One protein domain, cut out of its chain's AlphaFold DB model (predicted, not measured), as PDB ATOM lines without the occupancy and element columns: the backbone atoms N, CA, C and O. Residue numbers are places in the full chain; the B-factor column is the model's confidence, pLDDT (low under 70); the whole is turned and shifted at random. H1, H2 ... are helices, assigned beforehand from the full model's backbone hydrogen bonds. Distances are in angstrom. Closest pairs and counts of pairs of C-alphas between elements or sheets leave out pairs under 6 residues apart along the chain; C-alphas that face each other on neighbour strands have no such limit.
ATOM      1  N   MET A 399     138.814 131.397 130.945       95.50
ATOM      2  CA  MET A 399     140.138 131.960 131.219       95.50
ATOM      3  C   MET A 399     141.055 130.979 131.974       95.50
ATOM      4  O   MET A 399     142.256 131.211 132.089       95.50
ATOM      5  N   GLY A 400     140.508 129.886 132.520       95.38
ATOM      6  CA  GLY A 400     141.234 128.973 133.404       95.38
ATOM      7  C   GLY A 400     141.481 129.543 134.806       95.38
ATOM      8  O   GLY A 400     142.268 128.978 135.568       95.38
ATOM      9  N   ASN A 401     140.806 130.635 135.185       96.12
ATOM     10  CA  ASN A 401     140.877 131.210 136.528       96.12
ATOM     11  C   ASN A 401     139.908 130.500 137.480       96.12
ATOM     12  O   ASN A 401     138.877 131.030 137.900       96.12
ATOM     13  N   TYR A 402     140.256 129.262 137.828       96.69
ATOM     14  CA  TYR A 402     139.393 128.396 138.628       96.69
ATOM     15  C   TYR A 402     139.098 128.947 140.028       96.69
ATOM     16  O   TYR A 402     138.043 128.648 140.572       96.69
ATOM     17  N   GLN A 403     139.976 129.761 140.624       96.06
ATOM     18  CA  GLN A 403     139.718 130.317 141.958       96.06
ATOM     19  C   GLN A 403     138.568 131.332 141.938       96.06
ATOM     20  O   GLN A 403     137.686 131.283 142.796       96.06
ATOM     21  N   GLU A 404     138.535 132.210 140.933       95.56
ATOM     22  CA  GLU A 404     137.399 133.113 140.731       95.56
ATOM     23  C   GLU A 404     136.133 132.348 140.358       95.56
ATOM     24  O   GLU A 404     135.084 132.602 140.946       95.56
ATOM     25  N   ALA A 405     136.236 131.358 139.466       97.50
ATOM     26  CA  ALA A 405     135.098 130.520 139.102       97.50
ATOM     27  C   ALA A 405     134.481 129.818 140.326       97.50
ATOM     28  O   ALA A 405     133.259 129.821 140.471       97.50
ATOM     29  N   ILE A 406     135.297 129.270 141.240       97.44
ATOM     30  CA  ILE A 406     134.835 128.655 142.502       97.44
ATOM     31  C   ILE A 406     134.079 129.675 143.343       97.44
ATOM     32  O   ILE A 406     132.969 129.400 143.797       97.44
ATOM     33  N   ARG A 407     134.675 130.855 143.551       95.56
ATOM     34  CA  ARG A 407     134.057 131.915 144.347       95.56
ATOM     35  C   ARG A 407     132.704 132.314 143.763       95.56
ATOM     36  O   ARG A 407     131.712 132.271 144.482       95.56
ATOM     37  N   PHE A 408     132.658 132.635 142.472       96.00
ATOM     38  CA  PHE A 408     131.427 133.057 141.809       96.00
ATOM     39  C   PHE A 408     130.373 131.944 141.776       96.00
ATOM     40  O   PHE A 408     129.204 132.232 141.998       96.00
ATOM     41  N   THR A 409     130.763 130.677 141.588       97.56
ATOM     42  CA  THR A 409     129.823 129.538 141.615       97.56
ATOM     43  C   THR A 409     129.180 129.367 142.990       97.56
ATOM     44  O   THR A 409     128.001 129.046 143.088       97.56
ATOM     45  N   CYS A 410     129.931 129.589 144.070       94.25
ATOM     46  CA  CYS A 410     129.371 129.548 145.418       94.25
ATOM     47  C   CYS A 410     128.487 130.763 145.721       94.25
ATOM     48  O   CYS A 410     127.433 130.604 146.330       94.25
ATOM     49  N   ASP A 411     128.897 131.959 145.290       92.19
ATOM     50  CA  ASP A 411     128.133 133.192 145.506       92.19
ATOM     51  C   ASP A 411     126.852 133.230 144.622       92.19
ATOM     52  O   ASP A 411     125.885 133.912 144.959       92.19
ATOM     53  N   PHE A 412     126.790 132.442 143.535       95.50
ATOM     54  CA  PHE A 412     125.634 132.332 142.627       95.50
ATOM     55  C   PHE A 412     124.320 132.000 143.340       95.50
ATOM     56  O   PHE A 412     123.281 132.535 142.967       95.50
ATOM     57  N   VAL A 413     124.351 131.146 144.370       91.06
ATOM     58  CA  VAL A 413     123.135 130.740 145.098       91.06
ATOM     59  C   VAL A 413     122.456 131.936 145.752       91.06
ATOM     60  O   VAL A 413     121.236 132.051 145.695       91.06
ATOM     61  N   GLU A 414     123.231 132.842 146.348       87.19
ATOM     62  CA  GLU A 414     122.684 134.038 146.994       87.19
ATOM     63  C   GLU A 414     122.060 134.979 145.955       87.19
ATOM     64  O   GLU A 414     120.957 135.485 146.164       87.19
ATOM     65  N   VAL A 415     122.717 135.136 144.801       89.44
ATOM     66  CA  VAL A 415     122.217 135.954 143.686       89.44
ATOM     67  C   VAL A 415     120.924 135.371 143.103       89.44
ATOM     68  O   VAL A 415     119.940 136.085 142.936       89.44
ATOM     69  N   ALA A 416     120.888 134.063 142.845       89.94
ATOM     70  CA  ALA A 416     119.703 133.385 142.327       89.94
ATOM     71  C   ALA A 416     118.534 133.401 143.325       89.94
ATOM     72  O   ALA A 416     117.385 133.592 142.928       89.94
ATOM     73  N   ALA A 417     118.812 133.241 144.623       85.00
ATOM     74  CA  ALA A 417     117.802 133.370 145.672       85.00
ATOM     75  C   ALA A 417     117.173 134.770 145.676       85.00
ATOM     76  O   ALA A 417     115.955 134.904 145.792       85.00
ATOM     77  N   GLN A 418     118.000 135.809 145.523       82.19
ATOM     78  CA  GLN A 418     117.537 137.190 145.448       82.19
ATOM     79  C   GLN A 418     116.633 137.420 144.231       82.19
ATOM     80  O   GLN A 418     115.556 137.996 144.385       82.19
ATOM     81  N   ASP A 419     117.013 136.930 143.050       85.00
ATOM     82  CA  ASP A 419     116.177 137.054 141.851       85.00
ATOM     83  C   ASP A 419     114.839 136.326 142.002       85.00
ATOM     84  O   ASP A 419     113.796 136.894 141.687       85.00
ATOM     85  N   LEU A 420     114.838 135.102 142.544       82.44
ATOM     86  CA  LEU A 420     113.612 134.327 142.762       82.44
ATOM     87  C   LEU A 420     112.672 135.007 143.762       82.44
ATOM     88  O   LEU A 420     111.455 135.012 143.552       82.44
ATOM     89  N   LEU A 421     113.214 135.621 144.821       74.31
ATOM     90  CA  LEU A 421     112.442 136.476 145.728       74.31
ATOM     91  C   LEU A 421     111.825 137.639 144.955       74.31
ATOM     92  O   LEU A 421     110.608 137.810 144.959       74.31
ATOM     93  N   CYS A 422     112.649 138.427 144.268       71.50
ATOM     94  CA  CYS A 422     112.192 139.611 143.555       71.50
ATOM     95  C   CYS A 422     111.148 139.281 142.479       71.50
ATOM     96  O   CYS A 422     110.167 140.015 142.356       71.50
ATOM     97  N   HIS A 423     111.308 138.166 141.762       68.19
ATOM     98  CA  HIS A 423     110.358 137.695 140.760       68.19
ATOM     99  C   HIS A 423     109.025 137.281 141.404       68.19
ATOM    100  O   HIS A 423     107.966 137.722 140.955       68.19
ATOM    101  N   SER A 424     109.069 136.517 142.502       59.03
ATOM    102  CA  SER A 424     107.877 136.069 143.248       59.03
ATOM    103  C   SER A 424     107.094 137.220 143.896       59.03
ATOM    104  O   SER A 424     105.900 137.088 144.152       59.03
ATOM    105  N   PHE A 425     107.752 138.353 144.159       51.72
ATOM    106  CA  PHE A 425     107.150 139.545 144.765       51.72
ATOM    107  C   PHE A 425     106.837 140.665 143.757       51.72
ATOM    108  O   PHE A 425     106.525 141.786 144.174       51.72
ATOM    109  N   THR A 426     106.894 140.411 142.440       47.09
ATOM    110  CA  THR A 426     106.502 141.438 141.464       47.09
ATOM    111  C   THR A 426     105.003 141.782 141.593       47.09
ATOM    112  O   THR A 426     104.155 140.888 141.619       47.09
ATOM    113  N   PRO A 427     104.623 143.076 141.651       40.22
ATOM    114  CA  PRO A 427     103.275 143.490 142.068       40.22
ATOM    115  C   PRO A 427     102.144 143.150 141.084       40.22
ATOM    116  O   PRO A 427     100.982 143.383 141.394       40.22
ATOM    117  N   ASN A 428     102.459 142.625 139.899       36.53
ATOM    118  CA  ASN A 428     101.467 142.351 138.856       36.53
ATOM    119  C   ASN A 428     100.787 140.978 138.992       36.53
ATOM    120  O   ASN A 428      99.797 140.741 138.305       36.53
ATOM    121  N   GLN A 429     101.274 140.088 139.865       37.44
ATOM    122  CA  GLN A 429     100.638 138.785 140.135       37.44
ATOM    123  C   GLN A 429      99.928 138.703 141.492       37.44
ATOM    124  O   GLN A 429      99.146 137.784 141.716       37.44
ATOM    125  N   PHE A 430     100.118 139.691 142.365       35.72
ATOM    126  CA  PHE A 430      99.320 139.847 143.574       35.72
ATOM    127  C   PHE A 430      98.483 141.107 143.440       35.72
ATOM    128  O   PHE A 430      99.030 142.204 143.416       35.72
ATOM    129  N   GLU A 431      97.156 140.966 143.394       34.34
ATOM    130  CA  GLU A 431      96.241 142.079 143.639       34.34
ATOM    131  C   GLU A 431      96.659 142.775 144.945       34.34
ATOM    132  O   GLU A 431      96.403 142.300 146.056       34.34
ATOM    133  N   ILE A 432      97.356 143.905 144.797       37.47
ATOM    134  CA  ILE A 432      98.098 144.611 145.852       37.47
ATOM    135  C   ILE A 432      97.192 144.981 147.035       37.47
ATOM    136  O   ILE A 432      97.665 145.149 148.154       37.47
ATOM    137  N   ASN A 433      95.875 145.036 146.841       36.09
ATOM    138  CA  ASN A 433      94.924 145.376 147.894       36.09
ATOM    139  C   ASN A 433      94.587 144.197 148.827       36.09
ATOM    140  O   ASN A 433      94.336 144.425 150.009       36.09
ATOM    141  N   ALA A 434      94.640 142.949 148.349       36.91
ATOM    142  CA  ALA A 434      94.412 141.768 149.186       36.91
ATOM    143  C   ALA A 434      95.659 141.419 150.016       36.91
ATOM    144  O   ALA A 434      95.562 141.165 151.219       36.91
ATOM    145  N   ALA A 435      96.844 141.518 149.402       39.12
ATOM    146  CA  ALA A 435      98.121 141.257 150.061       39.12
ATOM    147  C   ALA A 435      98.473 142.316 151.118       39.12
ATOM    148  O   ALA A 435      99.062 141.981 152.138       39.12
ATOM    149  N   LYS A 436      98.074 143.584 150.937       37.97
ATOM    150  CA  LYS A 436      98.322 144.641 151.933       37.97
ATOM    151  C   LYS A 436      97.487 144.441 153.202       37.97
ATOM    152  O   LYS A 436      98.035 144.481 154.298       37.97
ATOM    153  N   ALA A 437      96.206 144.098 153.056       43.34
ATOM    154  CA  ALA A 437      95.333 143.763 154.183       43.34
ATOM    155  C   ALA A 437      95.760 142.459 154.892       43.34
ATOM    156  O   ALA A 437      95.680 142.352 156.118       43.34
ATOM    157  N   GLN A 438      96.263 141.468 154.144       41.50
ATOM    158  CA  GLN A 438      96.819 140.237 154.715       41.50
ATOM    159  C   GLN A 438      98.174 140.453 155.391       41.50
ATOM    160  O   GLN A 438      98.375 139.929 156.483       41.50
ATOM    161  N   CYS A 439      99.070 141.265 154.826       40.28
ATOM    162  CA  CYS A 439     100.328 141.645 155.468       40.28
ATOM    163  C   CYS A 439     100.080 142.409 156.772       40.28
ATOM    164  O   CYS A 439     100.702 142.071 157.770       40.28
ATOM    165  N   GLU A 440      99.121 143.338 156.814       46.03
ATOM    166  CA  GLU A 440      98.724 144.044 158.045       46.03
ATOM    167  C   GLU A 440      98.122 143.088 159.097       46.03
ATOM    168  O   GLU A 440      98.371 143.217 160.299       46.03
ATOM    169  N   THR A 441      97.369 142.071 158.660       48.31
ATOM    170  CA  THR A 441      96.785 141.048 159.546       48.31
ATOM    171  C   THR A 441      97.851 140.093 160.101       48.31
ATOM    172  O   THR A 441      97.846 139.778 161.294       48.31
ATOM    173  N   ILE A 442      98.801 139.673 159.263       44.97
ATOM    174  CA  ILE A 442      99.938 138.819 159.634       44.97
ATOM    175  C   ILE A 442     100.916 139.592 160.525       44.97
ATOM    176  O   ILE A 442     101.408 139.046 161.510       44.97
ATOM    177  N   GLU A 443     101.156 140.872 160.239       44.94
ATOM    178  CA  GLU A 443     101.946 141.777 161.075       44.94
ATOM    179  C   GLU A 443     101.328 141.905 162.472       44.94
ATOM    180  O   GLU A 443     102.041 141.810 163.472       44.94
ATOM    181  N   LYS A 444      99.999 142.033 162.565       55.44
ATOM    182  CA  LYS A 444      99.283 142.072 163.844       55.44
ATOM    183  C   LYS A 444      99.401 140.753 164.620       55.44
ATOM    184  O   LYS A 444      99.751 140.779 165.798       55.44
ATOM    185  N   GLN A 445      99.203 139.608 163.962       48.22
ATOM    186  CA  GLN A 445      99.353 138.288 164.593       48.22
ATOM    187  C   GLN A 445     100.791 138.002 165.050       48.22
ATOM    188  O   GLN A 445     100.994 137.467 166.140       48.22
ATOM    189  N   TYR A 446     101.803 138.381 164.264       44.72
ATOM    190  CA  TYR A 446     103.204 138.202 164.650       44.72
ATOM    191  C   TYR A 446     103.637 139.178 165.742       44.72
ATOM    192  O   TYR A 446     104.372 138.769 166.638       44.72
ATOM    193  N   LYS A 447     103.157 140.429 165.740       48.69
ATOM    194  CA  LYS A 447     103.363 141.362 166.862       48.69
ATOM    195  C   LYS A 447     102.787 140.792 168.160       48.69
ATOM    196  O   LYS A 447     103.461 140.843 169.184       48.69
ATOM    197  N   GLU A 448     101.606 140.178 168.115       52.56
ATOM    198  CA  GLU A 448     100.983 139.532 169.277       52.56
ATOM    199  C   GLU A 448     101.750 138.282 169.746       52.56
ATOM    200  O   GLU A 448     102.008 138.145 170.945       52.56
ATOM    201  N   GLN A 449     102.188 137.410 168.828       46.75
ATOM    202  CA  GLN A 449     102.952 136.189 169.144       46.75
ATOM    203  C   GLN A 449     104.378 136.481 169.640       46.75
ATOM    204  O   GLN A 449     104.857 135.862 170.593       46.75
ATOM    205  N   ILE A 450     105.060 137.456 169.035       42.31
ATOM    206  CA  ILE A 450     106.383 137.918 169.470       42.31
ATOM    207  C   ILE A 450     106.262 138.625 170.822       42.31
ATOM    208  O   ILE A 450     107.073 138.359 171.706       42.31
ATOM    209  N   ALA A 451     105.221 139.435 171.052       47.56
ATOM    210  CA  ALA A 451     104.955 140.025 172.364       47.56
ATOM    211  C   ALA A 451     104.709 138.956 173.447       47.56
ATOM    212  O   ALA A 451     105.235 139.085 174.554       47.56
ATOM    213  N   ARG A 488     120.689 134.170 160.514       39.44
ATOM    214  CA  ARG A 488     119.689 134.219 159.451       39.44
ATOM    215  C   ARG A 488     120.400 134.383 158.116       39.44
ATOM    216  O   ARG A 488     120.866 135.463 157.773       39.44
ATOM    217  N   ASN A 489     120.492 133.282 157.383       52.88
ATOM    218  CA  ASN A 489     120.906 133.274 155.988       52.88
ATOM    219  C   ASN A 489     119.703 133.669 155.108       52.88
ATOM    220  O   ASN A 489     118.590 133.220 155.371       52.88
ATOM    221  N   LEU A 490     119.923 134.458 154.053       54.25
ATOM    222  CA  LEU A 490     118.927 134.845 153.044       54.25
ATOM    223  C   LEU A 490     118.098 133.650 152.522       54.25
ATOM    224  O   LEU A 490     116.899 133.770 152.287       54.25
ATOM    225  N   LEU A 491     118.713 132.468 152.417       50.06
ATOM    226  CA  LEU A 491     118.054 131.208 152.049       50.06
ATOM    227  C   LEU A 491     116.995 130.745 153.058       50.06
ATOM    228  O   LEU A 491     115.986 130.154 152.682       50.06
ATOM    229  N   PHE A 492     117.197 131.030 154.344       48.47
ATOM    230  CA  PHE A 492     116.209 130.764 155.386       48.47
ATOM    231  C   PHE A 492     115.014 131.712 155.257       48.47
ATOM    232  O   PHE A 492     113.871 131.272 155.369       48.47
ATOM    233  N   ASP A 493     115.259 132.986 154.945       53.62
ATOM    234  CA  ASP A 493     114.190 133.950 154.676       53.62
ATOM    235  C   ASP A 493     113.438 133.614 153.372       53.62
ATOM    236  O   ASP A 493     112.212 133.724 153.336       53.62
ATOM    237  N   PHE A 494     114.127 133.085 152.350       56.06
ATOM    238  CA  PHE A 494     113.514 132.518 151.140       56.06
ATOM    239  C   PHE A 494     112.630 131.309 151.449       56.06
ATOM    240  O   PHE A 494     111.464 131.272 151.061       56.06
ATOM    241  N   ALA A 495     113.149 130.340 152.202       50.41
ATOM    242  CA  ALA A 495     112.392 129.164 152.617       50.41
ATOM    243  C   ALA A 495     111.172 129.543 153.472       50.41
ATOM    244  O   ALA A 495     110.104 128.951 153.321       50.41
ATOM    245  N   ILE A 496     111.289 130.562 154.331       53.12
ATOM    246  CA  ILE A 496     110.156 131.122 155.076       53.12
ATOM    247  C   ILE A 496     109.154 131.787 154.129       53.12
ATOM    248  O   ILE A 496     107.955 131.574 154.295       53.12
ATOM    249  N   ALA A 497     109.603 132.579 153.154       58.12
ATOM    250  CA  ALA A 497     108.731 133.225 152.175       58.12
ATOM    251  C   ALA A 497     107.950 132.193 151.342       58.12
ATOM    252  O   ALA A 497     106.722 132.269 151.271       58.12
ATOM    253  N   LEU A 498     108.625 131.159 150.829       52.41
ATOM    254  CA  LEU A 498     107.986 130.027 150.152       52.41
ATOM    255  C   LEU A 498     107.042 129.255 151.084       52.41
ATOM    256  O   LEU A 498     105.929 128.901 150.701       52.41
ATOM    257  N   SER A 499     107.432 129.037 152.343       47.12
ATOM    258  CA  SER A 499     106.575 128.384 153.340       47.12
ATOM    259  C   SER A 499     105.371 129.238 153.764       47.12
ATOM    260  O   SER A 499     104.411 128.688 154.306       47.12
ATOM    261  N   LYS A 500     105.401 130.557 153.561       55.12
ATOM    262  CA  LYS A 500     104.252 131.449 153.766       55.12
ATOM    263  C   LYS A 500     103.318 131.427 152.556       55.12
ATOM    264  O   LYS A 500     102.113 131.331 152.748       55.12
ATOM    265  N   LEU A 501     103.854 131.392 151.332       49.06
ATOM    266  CA  LEU A 501     103.073 131.129 150.110       49.06
ATOM    267  C   LEU A 501     102.356 129.766 150.179       49.06
ATOM    268  O   LEU A 501     101.183 129.651 149.837       49.06
ATOM    269  N   LYS A 502     103.009 128.759 150.767       43.56
ATOM    270  CA  LYS A 502     102.447 127.435 151.090       43.56
ATOM    271  C   LYS A 502     101.228 127.450 152.024       43.56
ATOM    272  O   LYS A 502     100.455 126.498 152.024       43.56
ATOM    273  N   GLN A 503     101.028 128.484 152.844       49.81
ATOM    274  CA  GLN A 503      99.800 128.576 153.650       49.81
ATOM    275  C   GLN A 503      98.570 128.929 152.798       49.81
ATOM    276  O   GLN A 503      97.447 128.763 153.271       49.81
ATOM    277  N   HIS A 504      98.776 129.351 151.546       48.03
ATOM    278  CA  HIS A 504      97.724 129.701 150.598       48.03
ATOM    279  C   HIS A 504      97.513 128.664 149.474       48.03
ATOM    280  O   HIS A 504      96.412 128.625 148.933       48.03
ATOM    281  N   GLU A 505      98.472 127.767 149.183       46.88
ATOM    282  CA  GLU A 505      98.326 126.685 148.182       46.88
ATOM    283  C   GLU A 505      99.037 125.358 148.552       46.88
ATOM    284  O   GLU A 505     100.000 125.329 149.317       46.88
ATOM    285  N   GLN A 506      98.550 124.239 147.982       48.03
ATOM    286  CA  GLN A 506      98.928 122.828 148.227       48.03
ATOM    287  C   GLN A 506     100.371 122.437 147.802       48.03
ATOM    288  O   GLN A 506     100.553 121.461 147.080       48.03
ATOM    289  N   ILE A 507     101.419 123.134 148.247       50.12
ATOM    290  CA  ILE A 507     102.815 122.749 147.942       50.12
ATOM    291  C   ILE A 507     103.325 121.733 148.981       50.12
ATOM    292  O   ILE A 507     103.331 122.011 150.190       50.12
ATOM    293  N   ARG A 508     103.771 120.545 148.542       50.44
ATOM    294  CA  ARG A 508     104.291 119.501 149.442       50.44
ATOM    295  C   ARG A 508     105.729 119.818 149.854       50.44
ATOM    296  O   ARG A 508     106.485 120.456 149.132       50.44
ATOM    297  N   TRP A 509     106.136 119.377 151.048       53.56
ATOM    298  CA  TRP A 509     107.529 119.528 151.506       53.56
ATOM    299  C   TRP A 509     108.529 118.814 150.588       53.56
ATOM    300  O   TRP A 509     109.659 119.275 150.448       53.56
ATOM    301  N   GLU A 510     108.103 117.722 149.949       64.62
ATOM    302  CA  GLU A 510     108.908 117.036 148.942       64.62
ATOM    303  C   GLU A 510     109.231 117.949 147.745       64.62
ATOM    304  O   GLU A 510     110.352 117.909 147.244       64.62
ATOM    305  N   ASP A 511     108.307 118.829 147.346       63.16
ATOM    306  CA  ASP A 511     108.481 119.740 146.206       63.16
ATOM    307  C   ASP A 511     109.520 120.835 146.508       63.16
ATOM    308  O   ASP A 511     110.313 121.199 145.645       63.16
ATOM    309  N   LEU A 512     109.581 121.305 147.762       64.62
ATOM    310  CA  LEU A 512     110.608 122.241 148.238       64.62
ATOM    311  C   LEU A 512     112.003 121.610 148.221       64.62
ATOM    312  O   LEU A 512     112.939 122.217 147.718       64.62
ATOM    313  N   ASN A 513     112.151 120.378 148.711       71.50
ATOM    314  CA  ASN A 513     113.445 119.686 148.682       71.50
ATOM    315  C   ASN A 513     113.935 119.403 147.251       71.50
ATOM    316  O   ASN A 513     115.135 119.250 147.031       71.50
ATOM    317  N   ASN A 514     113.014 119.360 146.288       81.62
ATOM    318  CA  ASN A 514     113.313 119.209 144.870       81.62
ATOM    319  C   ASN A 514     113.490 120.546 144.135       81.62
ATOM    320  O   ASN A 514     113.735 120.538 142.931       81.62
ATOM    321  N   HIS A 515     113.386 121.687 144.823       85.88
ATOM    322  CA  HIS A 515     113.554 122.990 144.193       85.88
ATOM    323  C   HIS A 515     114.992 123.149 143.658       85.88
ATOM    324  O   HIS A 515     115.938 122.949 144.432       85.88
ATOM    325  N   PRO A 516     115.193 123.591 142.400       90.44
ATOM    326  CA  PRO A 516     116.518 123.678 141.776       90.44
ATOM    327  C   PRO A 516     117.563 124.437 142.605       90.44
ATOM    328  O   PRO A 516     118.672 123.954 142.813       90.44
ATOM    329  N   LEU A 517     117.186 125.585 143.182       88.88
ATOM    330  CA  LEU A 517     118.058 126.362 144.079       88.88
ATOM    331  C   LEU A 517     118.549 125.559 145.300       88.88
ATOM    332  O   LEU A 517     119.724 125.635 145.657       88.88
ATOM    333  N   LEU A 518     117.664 124.784 145.937       86.62
ATOM    334  CA  LEU A 518     118.009 123.981 147.113       86.62
ATOM    335  C   LEU A 518     118.847 122.761 146.725       86.62
ATOM    336  O   LEU A 518     119.762 122.396 147.459       86.62
ATOM    337  N   GLN A 519     118.600 122.173 145.552       91.94
ATOM    338  CA  GLN A 519     119.461 121.129 144.996       91.94
ATOM    339  C   GLN A 519     120.868 121.659 144.686       91.94
ATOM    340  O   GLN A 519     121.859 121.006 145.027       91.94
ATOM    341  N   PHE A 520     120.979 122.859 144.111       94.12
ATOM    342  CA  PHE A 520     122.261 123.520 143.859       94.12
ATOM    343  C   PHE A 520     123.012 123.781 145.173       94.12
ATOM    344  O   PHE A 520     124.177 123.402 145.315       94.12
ATOM    345  N   GLU A 521     122.345 124.357 146.178       92.75
ATOM    346  CA  GLU A 521     122.947 124.604 147.492       92.75
ATOM    347  C   GLU A 521     123.373 123.302 148.191       92.75
ATOM    348  O   GLU A 521     124.480 123.201 148.733       92.75
ATOM    349  N   HIS A 522     122.517 122.280 148.163       91.19
ATOM    350  CA  HIS A 522     122.827 120.968 148.722       91.19
ATOM    351  C   HIS A 522     124.074 120.369 148.066       91.19
ATOM    352  O   HIS A 522     124.945 119.835 148.758       91.19
ATOM    353  N   THR A 523     124.202 120.520 146.749       94.31
ATOM    354  CA  THR A 523     125.355 120.053 145.976       94.31
ATOM    355  C   THR A 523     126.647 120.763 146.395       94.31
ATOM    356  O   THR A 523     127.672 120.108 146.570       94.31
ATOM    357  N   LEU A 524     126.610 122.072 146.677       93.75
ATOM    358  CA  LEU A 524     127.777 122.809 147.190       93.75
ATOM    359  C   LEU A 524     128.272 122.296 148.552       93.75
ATOM    360  O   LEU A 524     129.468 122.369 148.861       93.75
ATOM    361  N   ARG A 525     127.351 121.809 149.390       93.12
ATOM    362  CA  ARG A 525     127.625 121.354 150.762       93.12
ATOM    363  C   ARG A 525     127.899 119.855 150.861       93.12
ATOM    364  O   ARG A 525     128.398 119.407 151.892       93.12
ATOM    365  N   THR A 526     127.605 119.095 149.812       90.62
ATOM    366  CA  THR A 526     127.766 117.641 149.790       90.62
ATOM    367  C   THR A 526     129.112 117.259 149.196       90.62
ATOM    368  O   THR A 526     129.620 117.888 148.272       90.62
ATOM    369  N   LYS A 527     129.737 116.236 149.779       92.00
ATOM    370  CA  LYS A 527     131.030 115.726 149.330       92.00
ATOM    371  C   LYS A 527     130.806 114.766 148.154       92.00
ATOM    372  O   LYS A 527     130.122 113.764 148.359       92.00
ATOM    373  N   PRO A 528     131.379 115.016 146.964       85.69
ATOM    374  CA  PRO A 528     131.323 114.054 145.866       85.69
ATOM    375  C   PRO A 528     132.062 112.764 146.237       85.69
ATOM    376  O   PRO A 528     133.099 112.817 146.899       85.69
ATOM    377  N   GLU A 529     131.575 111.608 145.780       82.31
ATOM    378  CA  GLU A 529     132.120 110.287 146.154       82.31
ATOM    379  C   GLU A 529     133.624 110.131 145.869       82.31
ATOM    380  O   GLU A 529     134.323 109.422 146.589       82.31
ATOM    381  N   LYS A 530     134.131 110.809 144.831       83.12
ATOM    382  CA  LYS A 530     135.521 110.709 144.352       83.12
ATOM    383  C   LYS A 530     136.456 111.807 144.863       83.12
ATOM    384  O   LYS A 530     137.610 111.852 144.448       83.12
ATOM    385  N   CYS A 531     135.977 112.708 145.713       86.44
ATOM    386  CA  CYS A 531     136.725 113.899 146.119       86.44
ATOM    387  C   CYS A 531     136.951 113.891 147.624       86.44
ATOM    388  O   CYS A 531     136.190 113.260 148.350       86.44
ATOM    389  N   GLU A 532     137.975 114.580 148.135       85.62
ATOM    390  CA  GLU A 532     138.236 114.608 149.581       85.62
ATOM    391  C   GLU A 532     137.430 115.689 150.315       85.62
ATOM    392  O   GLU A 532     137.147 115.556 151.514       85.62
ATOM    393  N   SER A 533     136.996 116.718 149.584       93.19
ATOM    394  CA  SER A 533     136.398 117.947 150.102       93.19
ATOM    395  C   SER A 533     135.073 118.294 149.406       93.19
ATOM    396  O   SER A 533     134.717 117.720 148.381       93.19
ATOM    397  N   THR A 534     134.320 119.231 149.986       95.19
ATOM    398  CA  THR A 534     133.111 119.806 149.377       95.19
ATOM    399  C   THR A 534     133.464 121.061 148.568       95.19
ATOM    400  O   THR A 534     134.443 121.742 148.910       95.19
ATOM    401  N   PRO A 535     132.661 121.428 147.552       95.38
ATOM    402  CA  PRO A 535     132.799 122.702 146.842       95.38
ATOM    403  C   PRO A 535     132.882 123.917 147.785       95.38
ATOM    404  O   PRO A 535     133.820 124.715 147.704       95.38
ATOM    405  N   GLN A 536     131.979 124.000 148.772       93.88
ATOM    406  CA  GLN A 536     131.933 125.103 149.742       93.88
ATOM    407  C   GLN A 536     133.233 125.250 150.548       93.88
ATOM    408  O   GLN A 536     133.655 126.360 150.885       93.88
ATOM    409  N   ARG A 537     133.899 124.136 150.870       94.88
ATOM    410  CA  ARG A 537     135.148 124.169 151.637       94.88
ATOM    411  C   ARG A 537     136.283 124.808 150.834       94.88
ATOM    412  O   ARG A 537     137.081 125.528 151.433       94.88
ATOM    413  N   TYR A 538     136.332 124.637 149.511       95.94
ATOM    414  CA  TYR A 538     137.299 125.351 148.669       95.94
ATOM    415  C   TYR A 538     137.030 126.855 148.629       95.94
ATOM    416  O   TYR A 538     137.975 127.628 148.771       95.94
ATOM    417  N   ARG A 539     135.767 127.293 148.558       94.25
ATOM    418  CA  ARG A 539     135.421 128.722 148.665       94.25
ATOM    419  C   ARG A 539     135.876 129.332 149.987       94.25
ATOM    420  O   ARG A 539     136.440 130.426 150.005       94.25
ATOM    421  N   ASN A 540     135.687 128.617 151.096       93.31
ATOM    422  CA  ASN A 540     136.166 129.073 152.402       93.31
ATOM    423  C   ASN A 540     137.700 129.170 152.438       93.31
ATOM    424  O   ASN A 540     138.231 130.155 152.940       93.31
ATOM    425  N   ARG A 541     138.419 128.200 151.853       93.69
ATOM    426  CA  ARG A 541     139.886 128.271 151.715       93.69
ATOM    427  C   ARG A 541     140.319 129.494 150.900       93.69
ATOM    428  O   ARG A 541     141.199 130.212 151.357       93.69
ATOM    429  N   ILE A 542     139.660 129.760 149.766       93.38
ATOM    430  CA  ILE A 542     139.940 130.920 148.897       93.38
ATOM    431  C   ILE A 542     139.704 132.248 149.629       93.38
ATOM    432  O   ILE A 542     140.452 133.207 149.475       93.38
ATOM    433  N   THR A 543     138.679 132.309 150.480       88.56
ATOM    434  CA  THR A 543     138.364 133.519 151.260       88.56
ATOM    435  C   THR A 543     139.479 133.864 152.257       88.56
ATOM    436  O   THR A 543     139.646 135.025 152.625       88.56
ATOM    437  N   HIS A 544     140.268 132.872 152.677       89.62
ATOM    438  CA  HIS A 544     141.372 133.034 153.623       89.62
ATOM    439  C   HIS A 544     142.768 132.977 152.973       89.62
ATOM    440  O   HIS A 544     143.763 133.081 153.687       89.62
ATOM    441  N   GLY A 545     142.872 132.826 151.647       91.62
ATOM    442  CA  GLY A 545     144.151 132.776 150.933       91.62
ATOM    443  C   GLY A 545     144.041 132.179 149.530       91.62
ATOM    444  O   GLY A 545     142.961 131.856 149.063       91.62
ATOM    445  N   TYR A 546     145.169 132.000 148.846       92.31
ATOM    446  CA  TYR A 546     145.193 131.369 147.522       92.31
ATOM    447  C   TYR A 546     145.298 129.844 147.632       92.31
ATOM    448  O   TYR A 546     145.990 129.316 148.506       92.31
ATOM    449  N   LEU A 547     144.645 129.124 146.717       94.12
ATOM    450  CA  LEU A 547     144.834 127.679 146.579       94.12
ATOM    451  C   LEU A 547     146.181 127.374 145.910       94.12
ATOM    452  O   LEU A 547     146.591 128.071 144.979       94.12
ATOM    453  N   SER A 548     146.851 126.308 146.355       95.38
ATOM    454  CA  SER A 548     148.031 125.790 145.653       95.38
ATOM    455  C   SER A 548     147.636 125.212 144.281       95.38
ATOM    456  O   SER A 548     146.479 124.832 144.099       95.38
ATOM    457  N   PRO A 549     148.557 125.074 143.308       95.31
ATOM    458  CA  PRO A 549     148.234 124.480 142.005       95.31
ATOM    459  C   PRO A 549     147.608 123.078 142.101       95.31
ATOM    460  O   PRO A 549     146.690 122.754 141.348       95.31
ATOM    461  N   THR A 550     148.063 122.264 143.059       95.94
ATOM    462  CA  THR A 550     147.494 120.936 143.335       95.94
ATOM    463  C   THR A 550     146.064 121.043 143.858       95.94
ATOM    464  O   THR A 550     145.179 120.359 143.349       95.94
ATOM    465  N   ASP A 551     145.815 121.949 144.811       95.56
ATOM    466  CA  ASP A 551     144.470 122.192 145.345       95.56
ATOM    467  C   ASP A 551     143.520 122.763 144.289       95.56
ATOM    468  O   ASP A 551     142.334 122.461 144.315       95.56
ATOM    469  N   VAL A 552     144.014 123.592 143.363       96.31
ATOM    470  CA  VAL A 552     143.210 124.129 142.256       96.31
ATOM    471  C   VAL A 552     142.726 122.999 141.352       96.31
ATOM    472  O   VAL A 552     141.556 122.984 140.967       96.31
ATOM    473  N   LYS A 553     143.603 122.040 141.031       95.56
ATOM    474  CA  LYS A 553     143.231 120.867 140.237       95.56
ATOM    475  C   LYS A 553     142.189 120.016 140.965       95.56
ATOM    476  O   LYS A 553     141.164 119.689 140.379       95.56
ATOM    477  N   GLU A 554     142.415 119.721 142.243       96.12
ATOM    478  CA  GLU A 554     141.470 118.943 143.053       96.12
ATOM    479  C   GLU A 554     140.118 119.661 143.209       96.12
ATOM    480  O   GLU A 554     139.059 119.039 143.109       96.12
ATOM    481  N   ALA A 555     140.133 120.983 143.395       96.31
ATOM    482  CA  ALA A 555     138.926 121.792 143.463       96.31
ATOM    483  C   ALA A 555     138.157 121.747 142.139       96.31
ATOM    484  O   ALA A 555     136.953 121.509 142.147       96.31
ATOM    485  N   LYS A 556     138.845 121.896 141.001       96.12
ATOM    486  CA  LYS A 556     138.231 121.749 139.677       96.12
ATOM    487  C   LYS A 556     137.560 120.384 139.523       96.12
ATOM    488  O   LYS A 556     136.383 120.327 139.173       96.12
ATOM    489  N   ASP A 557     138.280 119.308 139.830       96.00
ATOM    490  CA  ASP A 557     137.747 117.948 139.748       96.00
ATOM    491  C   ASP A 557     136.550 117.770 140.701       96.00
ATOM    492  O   ASP A 557     135.577 117.106 140.358       96.00
ATOM    493  N   THR A 558     136.569 118.413 141.873       97.12
ATOM    494  CA  THR A 558     135.451 118.406 142.829       97.12
ATOM    495  C   THR A 558     134.197 119.058 142.261       97.12
ATOM    496  O   THR A 558     133.117 118.481 142.370       97.12
ATOM    497  N   PHE A 559     134.309 120.230 141.635       97.44
ATOM    498  CA  PHE A 559     133.156 120.916 141.043       97.44
ATOM    499  C   PHE A 559     132.585 120.167 139.828       97.44
ATOM    500  O   PHE A 559     131.364 120.101 139.675       97.44
ATOM    501  N   ILE A 560     133.444 119.542 139.014       96.31
ATOM    502  CA  ILE A 560     133.021 118.686 137.895       96.31
ATOM    503  C   ILE A 560     132.299 117.433 138.411       96.31
ATOM    504  O   ILE A 560     131.174 117.152 137.999       96.31
ATOM    505  N   HIS A 561     132.881 116.700 139.368       95.75
ATOM    506  CA  HIS A 561     132.245 115.505 139.937       95.75
ATOM    507  C   HIS A 561     130.949 115.819 140.697       95.75
ATOM    508  O   HIS A 561     130.046 114.982 140.735       95.75
ATOM    509  N   ALA A 562     130.842 117.016 141.280       95.38
ATOM    510  CA  ALA A 562     129.610 117.517 141.882       95.38
ATOM    511  C   ALA A 562     128.535 117.892 140.842       95.38
ATOM    512  O   ALA A 562     127.416 118.194 141.237       95.38
ATOM    513  N   LYS A 563     128.847 117.873 139.535       95.44
ATOM    514  CA  LYS A 563     127.973 118.346 138.444       95.44
ATOM    515  C   LYS A 563     127.568 119.816 138.589       95.44
ATOM    516  O   LYS A 563     126.468 120.212 138.215       95.44
ATOM    517  N   LEU A 564     128.457 120.615 139.175       95.81
ATOM    518  CA  LEU A 564     128.322 122.070 139.211       95.81
ATOM    519  C   LEU A 564     128.955 122.706 137.977       95.81
ATOM    520  O   LEU A 564     128.535 123.788 137.585       95.81
ATOM    521  N   TRP A 565     129.945 122.032 137.384       97.19
ATOM    522  CA  TRP A 565     130.592 122.383 136.124       97.19
ATOM    523  C   TRP A 565     130.610 121.175 135.187       97.19
ATOM    524  O   TRP A 565     130.646 120.025 135.625       97.19
ATOM    525  N   GLY A 566     130.634 121.449 133.891       93.69
ATOM    526  CA  GLY A 566     130.708 120.458 132.833       93.69
ATOM    527  C   GLY A 566     132.135 120.039 132.532       93.69
ATOM    528  O   GLY A 566     133.093 120.775 132.770       93.69
ATOM    529  N   GLU A 567     132.257 118.845 131.962       87.50
ATOM    530  CA  GLU A 567     133.504 118.363 131.364       87.50
ATOM    531  C   GLU A 567     133.739 118.955 129.965       87.50
ATOM    532  O   GLU A 567     134.872 118.956 129.476       87.50
ATOM    533  N   ASP A 568     132.671 119.445 129.323       75.94
ATOM    534  CA  ASP A 568     132.713 120.002 127.974       75.94
ATOM    535  C   ASP A 568     133.496 121.323 127.925       75.94
ATOM    536  O   ASP A 568     133.514 122.110 128.874       75.94
ATOM    537  N   LYS A 569     134.168 121.558 126.796       66.31
ATOM    538  CA  LYS A 569     135.089 122.681 126.602       66.31
ATOM    539  C   LYS A 569     134.396 123.973 126.192       66.31
ATOM    540  O   LYS A 569     134.987 125.030 126.386       66.31
ATOM    541  N   GLU A 570     133.209 123.911 125.586       87.31
ATOM    542  CA  GLU A 570     132.622 125.118 124.994       87.31
ATOM    543  C   GLU A 570     131.930 126.016 126.029       87.31
ATOM    544  O   GLU A 570     132.177 127.226 126.033       87.31
ATOM    545  N   TYR A 571     131.113 125.429 126.915       94.56
ATOM    546  CA  TYR A 571     130.407 126.131 127.993       94.56
ATOM    547  C   TYR A 571     130.288 125.252 129.236       94.56
ATOM    548  O   TYR A 571     129.424 124.373 129.301       94.56
ATOM    549  N   ALA A 572     131.147 125.481 130.224       95.88
ATOM    550  CA  ALA A 572     131.255 124.596 131.379       95.88
ATOM    551  C   ALA A 572     130.169 124.850 132.438       95.88
ATOM    552  O   ALA A 572     129.750 123.906 133.098       95.88
ATOM    553  N   PHE A 573     129.685 126.079 132.611       97.50
ATOM    554  CA  PHE A 573     128.657 126.409 133.603       97.50
ATOM    555  C   PHE A 573     127.290 126.650 132.962       97.50
ATOM    556  O   PHE A 573     126.286 126.122 133.436       97.50
ATOM    557  N   LEU A 574     127.241 127.382 131.844       96.81
ATOM    558  CA  LEU A 574     125.976 127.817 131.227       96.81
ATOM    559  C   LEU A 574     125.112 126.686 130.648       96.81
ATOM    560  O   LEU A 574     123.971 126.928 130.265       96.81
ATOM    561  N   THR A 575     125.644 125.467 130.563       94.69
ATOM    562  CA  THR A 575     124.931 124.270 130.091       94.69
ATOM    563  C   THR A 575     124.602 123.294 131.224       94.69
ATOM    564  O   THR A 575     124.046 122.225 130.972       94.69
ATOM    565  N   GLN A 576     124.950 123.630 132.472       95.06
ATOM    566  CA  GLN A 576     124.757 122.728 133.603       95.06
ATOM    567  C   GLN A 576     123.282 122.617 133.986       95.06
ATOM    568  O   GLN A 576     122.654 123.653 134.203       95.06
ATOM    569  N   PRO A 577     122.741 121.392 134.154       94.38
ATOM    570  CA  PRO A 577     121.327 121.192 134.468       94.38
ATOM    571  C   PRO A 577     120.857 121.986 135.689       94.38
ATOM    572  O   PRO A 577     119.876 122.704 135.594       94.38
ATOM    573  N   LEU A 578     121.616 121.969 136.792       93.25
ATOM    574  CA  LEU A 578     121.238 122.695 138.012       93.25
ATOM    575  C   LEU A 578     121.146 124.216 137.805       93.25
ATOM    576  O   LEU A 578     120.333 124.873 138.447       93.25
ATOM    577  N   PHE A 579     121.986 124.784 136.935       95.00
ATOM    578  CA  PHE A 579     121.899 126.195 136.565       95.00
ATOM    579  C   PHE A 579     120.703 126.447 135.641       95.00
ATOM    580  O   PHE A 579     119.942 127.379 135.887       95.00
ATOM    581  N   LEU A 580     120.524 125.616 134.610       93.94
ATOM    582  CA  LEU A 580     119.425 125.743 133.650       93.94
ATOM    583  C   LEU A 580     118.061 125.632 134.337       93.94
ATOM    584  O   LEU A 580     117.207 126.475 134.108       93.94
ATOM    585  N   ASP A 581     117.904 124.687 135.263       93.19
ATOM    586  CA  ASP A 581     116.678 124.512 136.043       93.19
ATOM    587  C   ASP A 581     116.343 125.762 136.881       93.19
ATOM    588  O   ASP A 581     115.175 126.075 137.087       93.19
ATOM    589  N   ILE A 582     117.350 126.499 137.373       92.25
ATOM    590  CA  ILE A 582     117.152 127.783 138.075       92.25
ATOM    591  C   ILE A 582     116.839 128.903 137.077       92.25
ATOM    592  O   ILE A 582     115.964 129.729 137.327       92.25
ATOM    593  N   PHE A 583     117.560 128.948 135.959       92.56
ATOM    594  CA  PHE A 583     117.408 129.972 134.931       92.56
ATOM    595  C   PHE A 583     116.021 129.926 134.272       92.56
ATOM    596  O   PHE A 583     115.389 130.971 134.110       92.56
ATOM    597  N   ASP A 584     115.507 128.727 133.996       90.88
ATOM    598  CA  ASP A 584     114.188 128.488 133.400       90.88
ATOM    599  C   ASP A 584     113.029 128.931 134.317       90.88
ATOM    600  O   ASP A 584     111.928 129.203 133.840       90.88
ATOM    601  N   LEU A 585     113.264 129.056 135.632       88.38
ATOM    602  CA  LEU A 585     112.289 129.631 136.569       88.38
ATOM    603  C   LEU A 585     112.220 131.162 136.496       88.38
ATOM    604  O   LEU A 585     111.217 131.744 136.907       88.38
ATOM    605  N   LEU A 586     113.285 131.814 136.025       85.69
ATOM    606  CA  LEU A 586     113.446 133.271 136.050       85.69
ATOM    607  C   LEU A 586     113.245 133.922 134.683       85.69
ATOM    608  O   LEU A 586     112.851 135.084 134.610       85.69
ATOM    609  N   VAL A 587     113.519 133.198 133.598       85.25
ATOM    610  CA  VAL A 587     113.444 133.728 132.237       85.25
ATOM    611  C   VAL A 587     112.360 133.012 131.451       85.25
ATOM    612  O   VAL A 587     112.406 131.813 131.215       85.25
TER     613      VAL A 587
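What this domain is: This is residues 399 to 451 and 488 to 587 of the 618 residues of an uncharacterized protein of Pseudoalteromonas flavipulchra (UniProt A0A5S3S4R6). A long helix, H1, forms the spine of an elongated body: H6 packs on its first part with H7 folded back on H6, while H5, H8 and H3 pack on its later part. H2 makes an arm beyond the end of H1; residues 428 to 434 and 436 to 451 stick out. The printed part has 153 residues with eight named helices, H1 to H8 in chain order, and no named strand: all helix. It is loose, with a radius of gyration of the C-alphas of 19.1 A, and spans 57 by 35 by 27 A.

Where its parts are: H1, residues 402 to 424, begins at C-alpha (139.393, 128.396, 138.628) and is 32.8 A long, with a kink of 34 degrees near residue 411. H2 is residues 432 to 451, 27.8 A. H3 is 490 to 501, H4 509 to 513, H5 516 to 525, H6 535 to 543, and H7 549 to 561, 18.5 A. H8, residues 577 to 586, ends at C-alpha (113.446, 133.271, 136.050).

How they stand to each other: H1, the hub, touches H6 through residues 403 to 410 alone, the closest C-alphas being Arg 407 and Arg 539, 5.5 A. H6 and H7 form a helical hairpin, closest at C-alphas Pro 535 and Phe 559, 6.1 A. H1, H5 and H8 form an up and down bundle, each running against the one before; C-alphas Pro 516 and Ile 582 of H5 and H8 are closest, 5.6 A. H3 touches H1 at C-alphas Leu 491 and Ala 417, 6.7 A. H4 is close to H5 but not clearly touching, 7.2 A between C-alphas Asn 513 and Gln 519. In H3 to H7 every O i to N i+4 pair is within hydrogen-bond range, against 17 of 19 in H1, 15 of 16 in H2 and 3 of 6 in H8.

The domain as a whole: The farthest C-alphas, Asn 433 and Thr 550, are 58.2 A apart. Residues 452 to 487 are not printed, and C-alphas 451 and 488 are 20.4 A apart across the cut. The link from H7 to H8 is long, 15 residues. The pLDDT is under 70 in residues 423 to 451, 488 to 512 and 569.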